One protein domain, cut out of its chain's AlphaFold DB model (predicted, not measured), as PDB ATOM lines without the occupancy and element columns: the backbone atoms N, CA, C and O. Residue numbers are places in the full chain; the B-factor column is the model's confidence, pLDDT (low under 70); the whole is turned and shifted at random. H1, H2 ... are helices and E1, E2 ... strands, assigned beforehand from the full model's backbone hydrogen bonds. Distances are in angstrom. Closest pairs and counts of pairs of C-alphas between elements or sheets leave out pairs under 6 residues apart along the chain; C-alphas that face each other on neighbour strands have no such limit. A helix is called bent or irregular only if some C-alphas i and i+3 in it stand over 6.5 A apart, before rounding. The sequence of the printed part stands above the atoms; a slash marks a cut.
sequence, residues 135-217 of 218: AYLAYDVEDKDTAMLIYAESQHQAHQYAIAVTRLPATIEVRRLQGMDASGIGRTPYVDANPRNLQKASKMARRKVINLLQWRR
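This is residues 135 to 217 of the 218 residues of an uncharacterized protein of Cereibacter sphaeroides (UniProt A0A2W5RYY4). A strongly twisted sheet of four strands makes the middle of the domain, with H1 packed on one face and H3 on the other; short H2 packs by the start of E1, and H4 only grazes the sheet. The long link from H2 to H3 runs back past E2 and pairs briefly with it. The printed part has 83 residues, with four named helices and four named strands in the order E1 E2 H1 E3 H2 H3 E4 H4; the class is mixed, helices and strands. The sheet runs E3 E1 E2 E4 and is mixed. The whole is compact, with a radius of gyration of the C-alphas of 11.3 A and spans of 31 by 23 by 20 A.

In the sheet, E1 is residues 135 to 140, 17.0 A long, with C-alpha 135 at (-63.813, 49.842, 73.270). E2 is residues 146 to 152, 19.2 A; E3 is residues 172 to 176, 13.6 A; E4 is residues 208 to 210, 6.0 A. H1 is residues 155 to 166, 16.2 A, and H3 is residues 195 to 205, 14.8 A, with C-alpha 195 at (-65.802, 62.747, 81.544). H2 is residues 178 to 183, 10.1 A; it is irregular, with C-alphas 179 and 182 7.2 A apart. H4 is residues 212 to 215, 5.2 A, ending at C-alpha 215 (-51.756, 61.625, 80.016).

E1 and E2 are an antiparallel hairpin, with N 136 and O 150 2.7 A apart. E3 and E1 are antiparallel, with N 139 and O 173 3.0 A apart. E2 and E4 are parallel, with N 147 and O 208 2.9 A apart. These three pairs of atoms are within hydrogen-bond range. H1 and H3 are on opposite faces, three layers with the sheet between helices. The closest C-alphas of H1 and E3 are those of His 159 and Val 174, 5.9 A; of H3 and E4, those of Ser 202 and Val 209, 4.8 A. H2 is on the sheet, its Asp 181 and Ala 135 of E1 having the closest C-alphas, 5.1 A. H2 and H3 are close but not clearly touching, with C-alphas 180 and 201 closest at 7.0 A. E2, H1, E3 and E3, H2 H3, E4 are split strand-helix-strand units, each two strands with helices between them along the chain and other strands between them in the sheet, E1 in the first and E1 and E2 in the second; both crossovers are right-handed. Each O i to N i+4 pair is within hydrogen-bond range in H1 and H3; in H2 0 of 2 are, beside 2 of 3 O i to N i+3 pairs, and H4 is too short for such a pair.

The C-alphas farthest apart are those of Glu 142 and Gly 186, 33.5 A. The printed part has no cut. The link from H2 to H3 is long, 11 residues, and its residues 190 to 191 pair antiparallel with residues 150 to 151 of E2. The mean pLDDT of the printed part is 78.0; residues 164 to 169, 184 to 190 and 212 to 217 include the 19 under 70.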
ATOM      1  N   ALA A 135     -64.502  49.138  72.200       89.12
ATOM      2  CA  ALA A 135     -63.813  49.842  73.270       89.12
ATOM      3  C   ALA A 135     -62.583  49.066  73.762       89.12
ATOM      4  O   ALA A 135     -62.647  47.879  74.102       89.12
ATOM      5  N   TYR A 136     -61.475  49.783  73.889       89.81
ATOM      6  CA  TYR A 136     -60.193  49.300  74.368       89.81
ATOM      7  C   TYR A 136     -59.623  50.241  75.426       89.81
ATOM      8  O   TYR A 136     -59.819  51.453  75.389       89.81
ATOM      9  N   LEU A 137     -58.897  49.674  76.376       92.06
ATOM     10  CA  LEU A 137     -58.090  50.394  77.344       92.06
ATOM     11  C   LEU A 137     -56.633  50.242  76.950       92.06
ATOM     12  O   LEU A 137     -56.153  49.115  76.883       92.06
ATOM     13  N   ALA A 138     -55.951  51.357  76.731       88.56
ATOM     14  CA  ALA A 138     -54.503  51.396  76.626       88.56
ATOM     15  C   ALA A 138     -53.908  51.824  77.965       88.56
ATOM     16  O   ALA A 138     -54.430  52.740  78.599       88.56
ATOM     17  N   TYR A 139     -52.844  51.175  78.404       87.38
ATOM     18  CA  TYR A 139     -52.141  51.538  79.628       87.38
ATOM     19  C   TYR A 139     -50.674  51.158  79.515       87.38
ATOM     20  O   TYR A 139     -50.321  50.256  78.756       87.38
ATOM     21  N   ASP A 140     -49.841  51.854  80.276       85.06
ATOM     22  CA  ASP A 140     -48.451  51.467  80.442       85.06
ATOM     23  C   ASP A 140     -48.372  50.283  81.420       85.06
ATOM     24  O   ASP A 140     -49.089  50.241  82.420       85.06
ATOM     25  N   VAL A 141     -47.541  49.289  81.126       83.88
ATOM     26  CA  VAL A 141     -47.275  48.146  82.010       83.88
ATOM     27  C   VAL A 141     -46.612  48.607  83.314       83.88
ATOM     28  O   VAL A 141     -46.825  47.991  84.364       83.88
ATOM     29  N   GLU A 142     -45.850  49.700  83.268       81.81
ATOM     30  CA  GLU A 142     -45.207  50.314  84.429       81.81
ATOM     31  C   GLU A 142     -46.199  51.137  85.270       81.81
ATOM     32  O   GLU A 142     -46.104  51.139  86.499       81.81
ATOM     33  N   ASP A 143     -47.212  51.752  84.642       79.75
ATOM     34  CA  ASP A 143     -48.277  52.497  85.327       79.75
ATOM     35  C   ASP A 143     -49.545  51.650  85.516       79.75
ATOM     36  O   ASP A 143     -50.427  51.516  84.658       79.75
ATOM     37  N   LYS A 144     -49.681  51.100  86.723       75.88
ATOM     38  CA  LYS A 144     -50.849  50.293  87.093       75.88
ATOM     39  C   LYS A 144     -52.095  51.132  87.373       75.88
ATOM     40  O   LYS A 144     -53.206  50.602  87.259       75.88
ATOM     41  N   ASP A 145     -51.949  52.420  87.644       85.12
ATOM     42  CA  ASP A 145     -53.033  53.258  88.143       85.12
ATOM     43  C   ASP A 145     -53.794  53.962  87.029       85.12
ATOM     44  O   ASP A 145     -55.002  54.188  87.179       85.12
ATOM     45  N   THR A 146     -53.143  54.268  85.904       89.19
ATOM     46  CA  THR A 146     -53.777  55.014  84.815       89.19
ATOM     47  C   THR A 146     -54.038  54.187  83.556       89.19
ATOM     48  O   THR A 146     -53.391  53.186  83.257       89.19
ATOM     49  N   ALA A 147     -55.082  54.574  82.821       89.88
ATOM     50  CA  ALA A 147     -55.389  54.027  81.504       89.88
ATOM     51  C   ALA A 147     -56.048  55.084  80.609       89.88
ATOM     52  O   ALA A 147     -56.585  56.084  81.082       89.88
ATOM     53  N   MET A 148     -56.065  54.831  79.309       86.81
ATOM     54  CA  MET A 148     -56.714  55.643  78.290       86.81
ATOM     55  C   MET A 148     -57.795  54.819  77.590       86.81
ATOM     56  O   MET A 148     -57.563  53.671  77.217       86.81
ATOM     57  N   LEU A 149     -58.980  55.400  77.395       88.50
ATOM     58  CA  LEU A 149     -60.078  54.755  76.671       88.50
ATOM     59  C   LEU A 149     -60.004  55.085  75.177       88.50
ATOM     60  O   LEU A 149     -60.095  56.251  74.789       88.50
ATOM     61  N   ILE A 150     -59.896  54.050  74.349       84.69
ATOM     62  CA  ILE A 150     -59.795  54.132  72.893       84.69
ATOM     63  C   ILE A 150     -60.952  53.356  72.272       84.69
ATOM     64  O   ILE A 150     -61.199  52.208  72.625       84.69
ATOM     65  N   TYR A 151     -61.640  53.967  71.319       82.00
ATOM     66  CA  TYR A 151     -62.576  53.290  70.433       82.00
ATOM     67  C   TYR A 151     -61.892  53.040  69.095       82.00
ATOM     68  O   TYR A 151     -61.417  53.989  68.474       82.00
ATOM     69  N   ALA A 152     -61.832  51.787  68.657       77.81
ATOM     70  CA  ALA A 152     -61.160  51.393  67.420       77.81
ATOM     71  C   ALA A 152     -61.851  50.195  66.761       77.81
ATOM     72  O   ALA A 152     -62.558  49.441  67.422       77.81
ATOM     73  N   GLU A 153     -61.632  49.995  65.468       76.69
ATOM     74  CA  GLU A 153     -62.152  48.843  64.712       76.69
ATOM     75  C   GLU A 153     -61.503  47.526  65.159       76.69
ATOM     76  O   GLU A 153     -62.123  46.465  65.112       76.69
ATOM     77  N   SER A 154     -60.253  47.593  65.621       79.50
ATOM     78  CA  SER A 154     -59.496  46.440  66.097       79.50
ATOM     79  C   SER A 154     -58.542  46.804  67.232       79.50
ATOM     80  O   SER A 154     -58.154  47.961  67.413       79.50
ATOM     81  N   GLN A 155     -58.100  45.782  67.968       81.94
ATOM     82  CA  GLN A 155     -57.096  45.929  69.023       81.94
ATOM     83  C   GLN A 155     -55.766  46.452  68.465       81.94
ATOM     84  O   GLN A 155     -55.108  47.257  69.117       81.94
ATOM     85  N   HIS A 156     -55.401  46.040  67.246       75.75
ATOM     86  CA  HIS A 156     -54.195  46.509  66.569       75.75
ATOM     87  C   HIS A 156     -54.255  48.014  66.287       75.75
ATOM     88  O   HIS A 156     -53.317  48.739  66.611       75.75
ATOM     89  N   GLN A 157     -55.387  48.504  65.773       76.44
ATOM     90  CA  GLN A 157     -55.587  49.933  65.534       76.44
ATOM     91  C   GLN A 157     -55.548  50.728  66.851       76.44
ATOM     92  O   GLN A 157     -54.903  51.773  66.920       76.44
ATOM     93  N   ALA A 158     -56.165  50.220  67.924       76.31
ATOM     94  CA  ALA A 158     -56.072  50.845  69.245       76.31
ATOM     95  C   ALA A 158     -54.628  50.896  69.778       76.31
ATOM     96  O   ALA A 158     -54.231  51.900  70.368       76.31
ATOM     97  N   HIS A 159     -53.831  49.848  69.542       76.94
ATOM     98  CA  HIS A 159     -52.416  49.789  69.924       76.94
ATOM     99  C   HIS A 159     -51.573  50.804  69.154       76.94
ATOM    100  O   HIS A 159     -50.864  51.591  69.775       76.94
ATOM    101  N   GLN A 160     -51.738  50.894  67.832       73.00
ATOM    102  CA  GLN A 160     -51.076  51.917  67.012       73.00
ATOM    103  C   GLN A 160     -51.406  53.339  67.483       73.00
ATOM    104  O   GLN A 160     -50.505  54.167  67.624       73.00
ATOM    105  N   TYR A 161     -52.680  53.617  67.786       71.06
ATOM    106  CA  TYR A 161     -53.094  54.908  68.340       71.06
ATOM    107  C   TYR A 161     -52.443  55.199  69.689       71.06
ATOM    108  O   TYR A 161     -51.972  56.314  69.912       71.06
ATOM    109  N   ALA A 162     -52.408  54.213  70.585       74.06
ATOM    110  CA  ALA A 162     -51.792  54.372  71.891       74.06
ATOM    111  C   ALA A 162     -50.296  54.695  71.762       74.06
ATOM    112  O   ALA A 162     -49.847  55.678  72.341       74.06
ATOM    113  N   ILE A 163     -49.558  53.963  70.921       72.56
ATOM    114  CA  ILE A 163     -48.131  54.206  70.662       72.56
ATOM    115  C   ILE A 163     -47.895  55.588  70.053       72.56
ATOM    116  O   ILE A 163     -47.011  56.313  70.502       72.56
ATOM    117  N   ALA A 164     -48.681  55.982  69.049       67.06
ATOM    118  CA  ALA A 164     -48.540  57.291  68.406       67.06
ATOM    119  C   ALA A 164     -48.751  58.447  69.398       67.06
ATOM    120  O   ALA A 164     -48.135  59.511  69.295       67.06
ATOM    121  N   VAL A 165     -49.625  58.230  70.379       66.06
ATOM    122  CA  VAL A 165     -49.956  59.196  71.422       66.06
ATOM    123  C   VAL A 165     -48.894  59.269  72.511       66.06
ATOM    124  O   VAL A 165     -48.516  60.380  72.892       66.06
ATOM    125  N   THR A 166     -48.479  58.119  73.042       67.69
ATOM    126  CA  THR A 166     -47.601  58.032  74.217       67.69
ATOM    127  C   THR A 166     -46.130  58.080  73.836       67.69
ATOM    128  O   THR A 166     -45.314  58.480  74.654       67.69
ATOM    129  N   ARG A 167     -45.791  57.718  72.592       69.06
ATOM    130  CA  ARG A 167     -44.420  57.498  72.101       69.06
ATOM    131  C   ARG A 167     -43.676  56.387  72.853       69.06
ATOM    132  O   ARG A 167     -42.452  56.346  72.821       69.06
ATOM    133  N   LEU A 168     -44.417  55.474  73.485       69.69
ATOM    134  CA  LEU A 168     -43.890  54.358  74.270       69.69
ATOM    135  C   LEU A 168     -44.324  53.020  73.644       69.69
ATOM    136  O   LEU A 168     -45.306  52.422  74.066       69.69
ATOM    137  N   PRO A 169     -43.643  52.531  72.595       69.00
ATOM    138  CA  PRO A 169     -44.046  51.300  71.913       69.00
ATOM    139  C   PRO A 169     -43.823  50.027  72.737       69.00
ATOM    140  O   PRO A 169     -44.541  49.050  72.544       69.00
ATOM    141  N   ALA A 170     -42.834  50.027  73.634       70.75
ATOM    142  CA  ALA A 170     -42.390  48.828  74.344       70.75
ATOM    143  C   ALA A 170     -43.209  48.512  75.605       70.75
ATOM    144  O   ALA A 170     -43.249  47.361  76.029       70.75
ATOM    145  N   THR A 171     -43.854  49.518  76.198       80.31
ATOM    146  CA  THR A 171     -44.496  49.403  77.515       80.31
ATOM    147  C   THR A 171     -46.016  49.521  77.453       80.31
ATOM    148  O   THR A 171     -46.681  49.365  78.468       80.31
ATOM    149  N   ILE A 172     -46.600  49.760  76.276       82.06
ATOM    150  CA  ILE A 172     -48.046  49.951  76.131       82.06
ATOM    151  C   ILE A 172     -48.758  48.632  75.843       82.06
ATOM    152  O   ILE A 172     -48.546  47.994  74.807       82.06
ATOM    153  N   GLU A 173     -49.691  48.287  76.727       87.12
ATOM    154  CA  GLU A 173     -50.626  47.184  76.558       87.12
ATOM    155  C   GLU A 173     -52.026  47.720  76.226       87.12
ATOM    156  O   GLU A 173     -52.458  48.764  76.721       87.12
ATOM    157  N   VAL A 174     -52.756  46.992  75.377       88.06
ATOM    158  CA  VAL A 174     -54.142  47.311  75.025       88.06
ATOM    159  C   VAL A 174     -55.047  46.131  75.327       88.06
ATOM    160  O   VAL A 174     -54.840  45.035  74.811       88.06
ATOM    161  N   ARG A 175     -56.110  46.377  76.096       91.44
ATOM    162  CA  ARG A 175     -57.080  45.361  76.514       91.44
ATOM    163  C   ARG A 175     -58.506  45.763  76.171       91.44
ATOM    164  O   ARG A 175     -58.903  46.912  76.344       91.44
ATOM    165  N   ARG A 176     -59.317  44.805  75.725       90.62
ATOM    166  CA  ARG A 176     -60.724  45.045  75.375       90.62
ATOM    167  C   ARG A 176     -61.588  45.351  76.607       90.62
ATOM    168  O   ARG A 176     -61.474  44.677  77.632       90.62
ATOM    169  N   LEU A 177     -62.501  46.314  76.469       90.75
ATOM    170  CA  LEU A 177     -63.475  46.719  77.486       90.75
ATOM    171  C   LEU A 177     -64.909  46.632  76.935       90.75
ATOM    172  O   LEU A 177     -65.573  47.641  76.715       90.75
ATOM    173  N   GLN A 178     -65.404  45.405  76.753       85.06
ATOM    174  CA  GLN A 178     -66.678  45.111  76.072       85.06
ATOM    175  C   GLN A 178     -67.882  45.926  76.580       85.06
ATOM    176  O   GLN A 178     -68.695  46.395  75.791       85.06
ATOM    177  N   GLY A 179     -68.001  46.168  77.891       82.12
ATOM    178  CA  GLY A 179     -69.145  46.918  78.434       82.12
ATOM    179  C   GLY A 179     -69.153  48.424  78.106       82.12
ATOM    180  O   GLY A 179     -70.068  49.136  78.527       82.12
ATOM    181  N   MET A 180     -68.159  48.914  77.356       85.06
ATOM    182  CA  MET A 180     -68.127  50.267  76.797       85.06
ATOM    183  C   MET A 180     -68.415  50.316  75.286       85.06
ATOM    184  O   MET A 180     -68.544  51.425  74.765       85.06
ATOM    185  N   ASP A 181     -68.604  49.178  74.601       78.31
ATOM    186  CA  ASP A 181     -68.835  49.102  73.143       78.31
ATOM    187  C   ASP A 181     -70.077  49.908  72.714       78.31
ATOM    188  O   ASP A 181     -70.045  50.645  71.730       78.31
ATOM    189  N   ALA A 182     -71.146  49.893  73.522       70.94
ATOM    190  CA  ALA A 182     -72.371  50.656  73.254       70.94
ATOM    191  C   ALA A 182     -72.145  52.178  73.155       70.94
ATOM    192  O   ALA A 182     -72.905  52.891  72.507       70.94
ATOM    193  N   SER A 183     -71.086  52.693  73.787       72.12
ATOM    194  CA  SER A 183     -70.724  54.116  73.714       72.12
ATOM    195  C   SER A 183     -69.950  54.472  72.433       72.12
ATOM    196  O   SER A 183     -69.761  55.656  72.146       72.12
ATOM    197  N   GLY A 184     -69.525  53.461  71.669       60.19
ATOM    198  CA  GLY A 184     -68.849  53.567  70.376       60.19
ATOM    199  C   GLY A 184     -69.762  53.399  69.155       60.19
ATOM    200  O   GLY A 184     -69.309  53.636  68.042       60.19
ATOM    201  N   ILE A 185     -71.039  53.035  69.329       60.81
ATOM    202  CA  ILE A 185     -71.962  52.782  68.206       60.81
ATOM    203  C   ILE A 185     -72.088  54.022  67.306       60.81
ATOM    204  O   ILE A 185     -72.341  55.130  67.792       60.81
ATOM    205  N   GLY A 186     -71.921  53.823  65.993       53.12
ATOM    206  CA  GLY A 186     -72.036  54.871  64.974       53.12
ATOM    207  C   GLY A 186     -70.910  55.906  65.005       53.12
ATOM    208  O   GLY A 186     -71.110  57.041  64.573       53.12
ATOM    209  N   ARG A 187     -69.746  55.559  65.573       57.75
ATOM    210  CA  ARG A 187     -68.576  56.446  65.662       57.75
ATOM    211  C   ARG A 187     -67.406  55.886  64.855       57.75
ATOM    212  O   ARG A 187     -67.265  54.673  64.726       57.75
ATOM    213  N   THR A 188     -66.572  56.780  64.332       57.69
ATOM    214  CA  THR A 188     -65.240  56.470  63.785       57.69
ATOM    215  C   THR A 188     -64.245  56.254  64.925       57.69
ATOM    216  O   THR A 188     -64.539  56.717  66.025       57.69
ATOM    217  N   PRO A 189     -63.079  55.620  64.711       66.25
ATOM    218  CA  PRO A 189     -62.054  55.453  65.746       66.25
ATOM    219  C   PRO A 189     -61.616  56.770  66.405       66.25
ATOM    220  O   PRO A 189     -61.453  57.785  65.727       66.25
ATOM    221  N   TYR A 190     -61.462  56.779  67.734       67.56
ATOM    222  CA  TYR A 190     -61.094  57.965  68.522       67.56
ATOM    223  C   TYR A 190     -60.701  57.621  69.966       67.56
ATOM    224  O   TYR A 190     -61.102  56.598  70.516       67.56
ATOM    225  N   VAL A 191     -59.986  58.537  70.624       71.19
ATOM    226  CA  VAL A 191     -59.766  58.508  72.080       71.19
ATOM    227  C   VAL A 191     -60.897  59.256  72.781       71.19
ATOM    228  O   VAL A 191     -61.221  60.391  72.410       71.19
ATOM    229  N   ASP A 192     -61.505  58.644  73.798       78.88
ATOM    230  CA  ASP A 192     -62.596  59.293  74.517       78.88
ATOM    231  C   ASP A 192     -62.081  60.433  75.406       78.88
ATOM    232  O   ASP A 192     -61.040  60.355  76.059       78.88
ATOM    233  N   ALA A 193     -62.853  61.509  75.440       73.19
ATOM    234  CA  ALA A 193     -62.615  62.670  76.286       73.19
ATOM    235  C   ALA A 193     -63.851  63.032  77.119       73.19
ATOM    236  O   ALA A 193     -63.802  63.984  77.895       73.19
ATOM    237  N   ASN A 194     -64.967  62.310  76.958       74.88
ATOM    238  CA  ASN A 194     -66.194  62.561  77.697       74.88
ATOM    239  C   ASN A 194     -66.021  62.134  79.166       74.88
ATOM    240  O   ASN A 194     -65.947  60.932  79.435       74.88
ATOM    241  N   PRO A 195     -66.050  63.065  80.138       73.75
ATOM    242  CA  PRO A 195     -65.802  62.747  81.544       73.75
ATOM    243  C   PRO A 195     -66.734  61.670  82.111       73.75
ATOM    244  O   PRO A 195     -66.307  60.860  82.929       73.75
ATOM    245  N   ARG A 196     -67.993  61.608  81.650       80.44
ATOM    246  CA  ARG A 196     -68.950  60.579  82.094       80.44
ATOM    247  C   ARG A 196     -68.549  59.182  81.622       80.44
ATOM    248  O   ARG A 196     -68.632  58.227  82.390       80.44
ATOM    249  N   ASN A 197     -68.081  59.073  80.381       81.06
ATOM    250  CA  ASN A 197     -67.610  57.806  79.830       81.06
ATOM    251  C   ASN A 197     -66.295  57.377  80.479       81.06
ATOM    252  O   ASN A 197     -66.149  56.207  80.814       81.06
ATOM    253  N   LEU A 198     -65.385  58.320  80.737       84.75
ATOM    254  CA  LEU A 198     -64.122  58.053  81.427       84.75
ATOM    255  C   LEU A 198     -64.353  57.592  82.870       84.75
ATOM    256  O   LEU A 198     -63.747  56.617  83.304       84.75
ATOM    257  N   GLN A 199     -65.285  58.207  83.605       87.12
ATOM    258  CA  GLN A 199     -65.673  57.739  84.942       87.12
ATOM    259  C   GLN A 199     -66.292  56.338  84.906       87.12
ATOM    260  O   GLN A 199     -65.967  55.497  85.745       87.12
ATOM    261  N   LYS A 200     -67.170  56.068  83.933       89.06
ATOM    262  CA  LYS A 200     -67.774  54.742  83.752       89.06
ATOM    263  C   LYS A 200     -66.709  53.688  83.435       89.06
ATOM    264  O   LYS A 200     -66.666  52.654  84.098       89.06
ATOM    265  N   ALA A 201     -65.817  53.980  82.493       89.31
ATOM    266  CA  ALA A 201     -64.697  53.118  82.145       89.31
ATOM    267  C   ALA A 201     -63.749  52.915  83.334       89.31
ATOM    268  O   ALA A 201     -63.342  51.788  83.576       89.31
ATOM    269  N   SER A 202     -63.480  53.955  84.129       91.88
ATOM    270  CA  SER A 202     -62.645  53.860  85.336       91.88
ATOM    271  C   SER A 202     -63.206  52.872  86.352       91.88
ATOM    272  O   SER A 202     -62.490  52.006  86.851       91.88
ATOM    273  N   LYS A 203     -64.516  52.956  86.622       92.56
ATOM    274  CA  LYS A 203     -65.205  52.025  87.527       92.56
ATOM    275  C   LYS A 203     -65.116  50.583  87.028       92.56
ATOM    276  O   LYS A 203     -64.868  49.679  87.818       92.56
ATOM    277  N   MET A 204     -65.298  50.371  85.726       90.62
ATOM    278  CA  MET A 204     -65.238  49.039  85.120       90.62
ATOM    279  C   MET A 204     -63.821  48.463  85.080       90.62
ATOM    280  O   MET A 204     -63.625  47.280  85.337       90.62
ATOM    281  N   ALA A 205     -62.841  49.305  84.766       87.81
ATOM    282  CA  ALA A 205     -61.438  48.941  84.648       87.81
ATOM    283  C   ALA A 205     -60.729  48.820  86.005       87.81
ATOM    284  O   ALA A 205     -59.594  48.355  86.045       87.81
ATOM    285  N   ARG A 206     -61.379  49.262  87.096       89.25
ATOM    286  CA  ARG A 206     -60.804  49.395  88.447       89.25
ATOM    287  C   ARG A 206     -59.491  50.186  88.457       89.25
ATOM    288  O   ARG A 206     -58.587  49.879  89.223       89.25
ATOM    289  N   ARG A 207     -59.402  51.198  87.596       88.56
ATOM    290  CA  ARG A 207     -58.233  52.072  87.453       88.56
ATOM    291  C   ARG A 207     -58.646  53.438  86.936       88.56
ATOM    292  O   ARG A 207     -59.756  53.597  86.426       88.56
ATOM    293  N   LYS A 208     -57.782  54.434  87.071       91.62
ATOM    294  CA  LYS A 208     -58.083  55.809  86.679       91.62
ATOM    295  C   LYS A 208     -57.973  55.953  85.163       91.62
ATOM    296  O   LYS A 208     -56.885  56.059  84.610       91.62
ATOM    297  N   VAL A 209     -59.112  55.988  84.482       89.19
ATOM    298  CA  VAL A 209     -59.149  56.252  83.043       89.19
ATOM    299  C   VAL A 209     -59.106  57.760  82.826       89.19
ATOM    300  O   VAL A 209     -60.044  58.479  83.178       89.19
ATOM    301  N   ILE A 210     -58.000  58.232  82.263       81.25
ATOM    302  CA  ILE A 210     -57.727  59.644  82.016       81.25
ATOM    303  C   ILE A 210     -57.864  59.970  80.533       81.25
ATOM    304  O   ILE A 210     -57.820  59.094  79.666       81.25
ATOM    305  N   ASN A 211     -58.076  61.250  80.236       75.50
ATOM    306  CA  ASN A 211     -58.093  61.698  78.851       75.50
ATOM    307  C   ASN A 211     -56.663  61.852  78.301       75.50
ATOM    308  O   ASN A 211     -55.682  61.946  79.041       75.50
ATOM    309  N   LEU A 212     -56.574  61.969  76.979       66.06
ATOM    310  CA  LEU A 212     -55.328  62.174  76.242       66.06
ATOM    311  C   LEU A 212     -54.467  63.344  76.757       66.06
ATOM    312  O   LEU A 212     -53.243  63.267  76.803       66.06
ATOM    313  N   LEU A 213     -55.114  64.455  77.116       58.09
ATOM    314  CA  LEU A 213     -54.444  65.688  77.542       58.09
ATOM    315  C   LEU A 213     -53.866  65.570  78.955       58.09
ATOM    316  O   LEU A 213     -52.864  66.209  79.261       58.09
ATOM    317  N   GLN A 214     -54.508  64.775  79.807       58.94
ATOM    318  CA  GLN A 214     -54.058  64.471  81.158       58.94
ATOM    319  C   GLN A 214     -52.882  63.502  81.128       58.94
ATOM    320  O   GLN A 214     -51.958  63.688  81.906       58.94
ATOM    321  N   TRP A 215     -52.881  62.543  80.199       62.44
ATOM    322  CA  TRP A 215     -51.756  61.625  80.016       62.44
ATOM    323  C   TRP A 215     -50.485  62.359  79.584       62.44
ATOM    324  O   TRP A 215     -49.428  62.141  80.146       62.44
ATOM    325  N   ARG A 216     -50.581  63.300  78.634       57.16
ATOM    326  CA  ARG A 216     -49.419  64.086  78.162       57.16
ATOM    327  C   ARG A 216     -48.812  65.037  79.204       57.16
ATOM    328  O   ARG A 216     -47.809  65.679  78.906       57.16
ATOM    329  N   ARG A 217     -49.467  65.221  80.354       50.00
ATOM    330  CA  ARG A 217     -49.012  66.098  81.446       50.00
ATOM    331  C   ARG A 217     -48.492  65.327  82.660       50.00
ATOM    332  O   ARG A 217     -47.963  65.979  83.556       50.00
TER     333      ARG A 217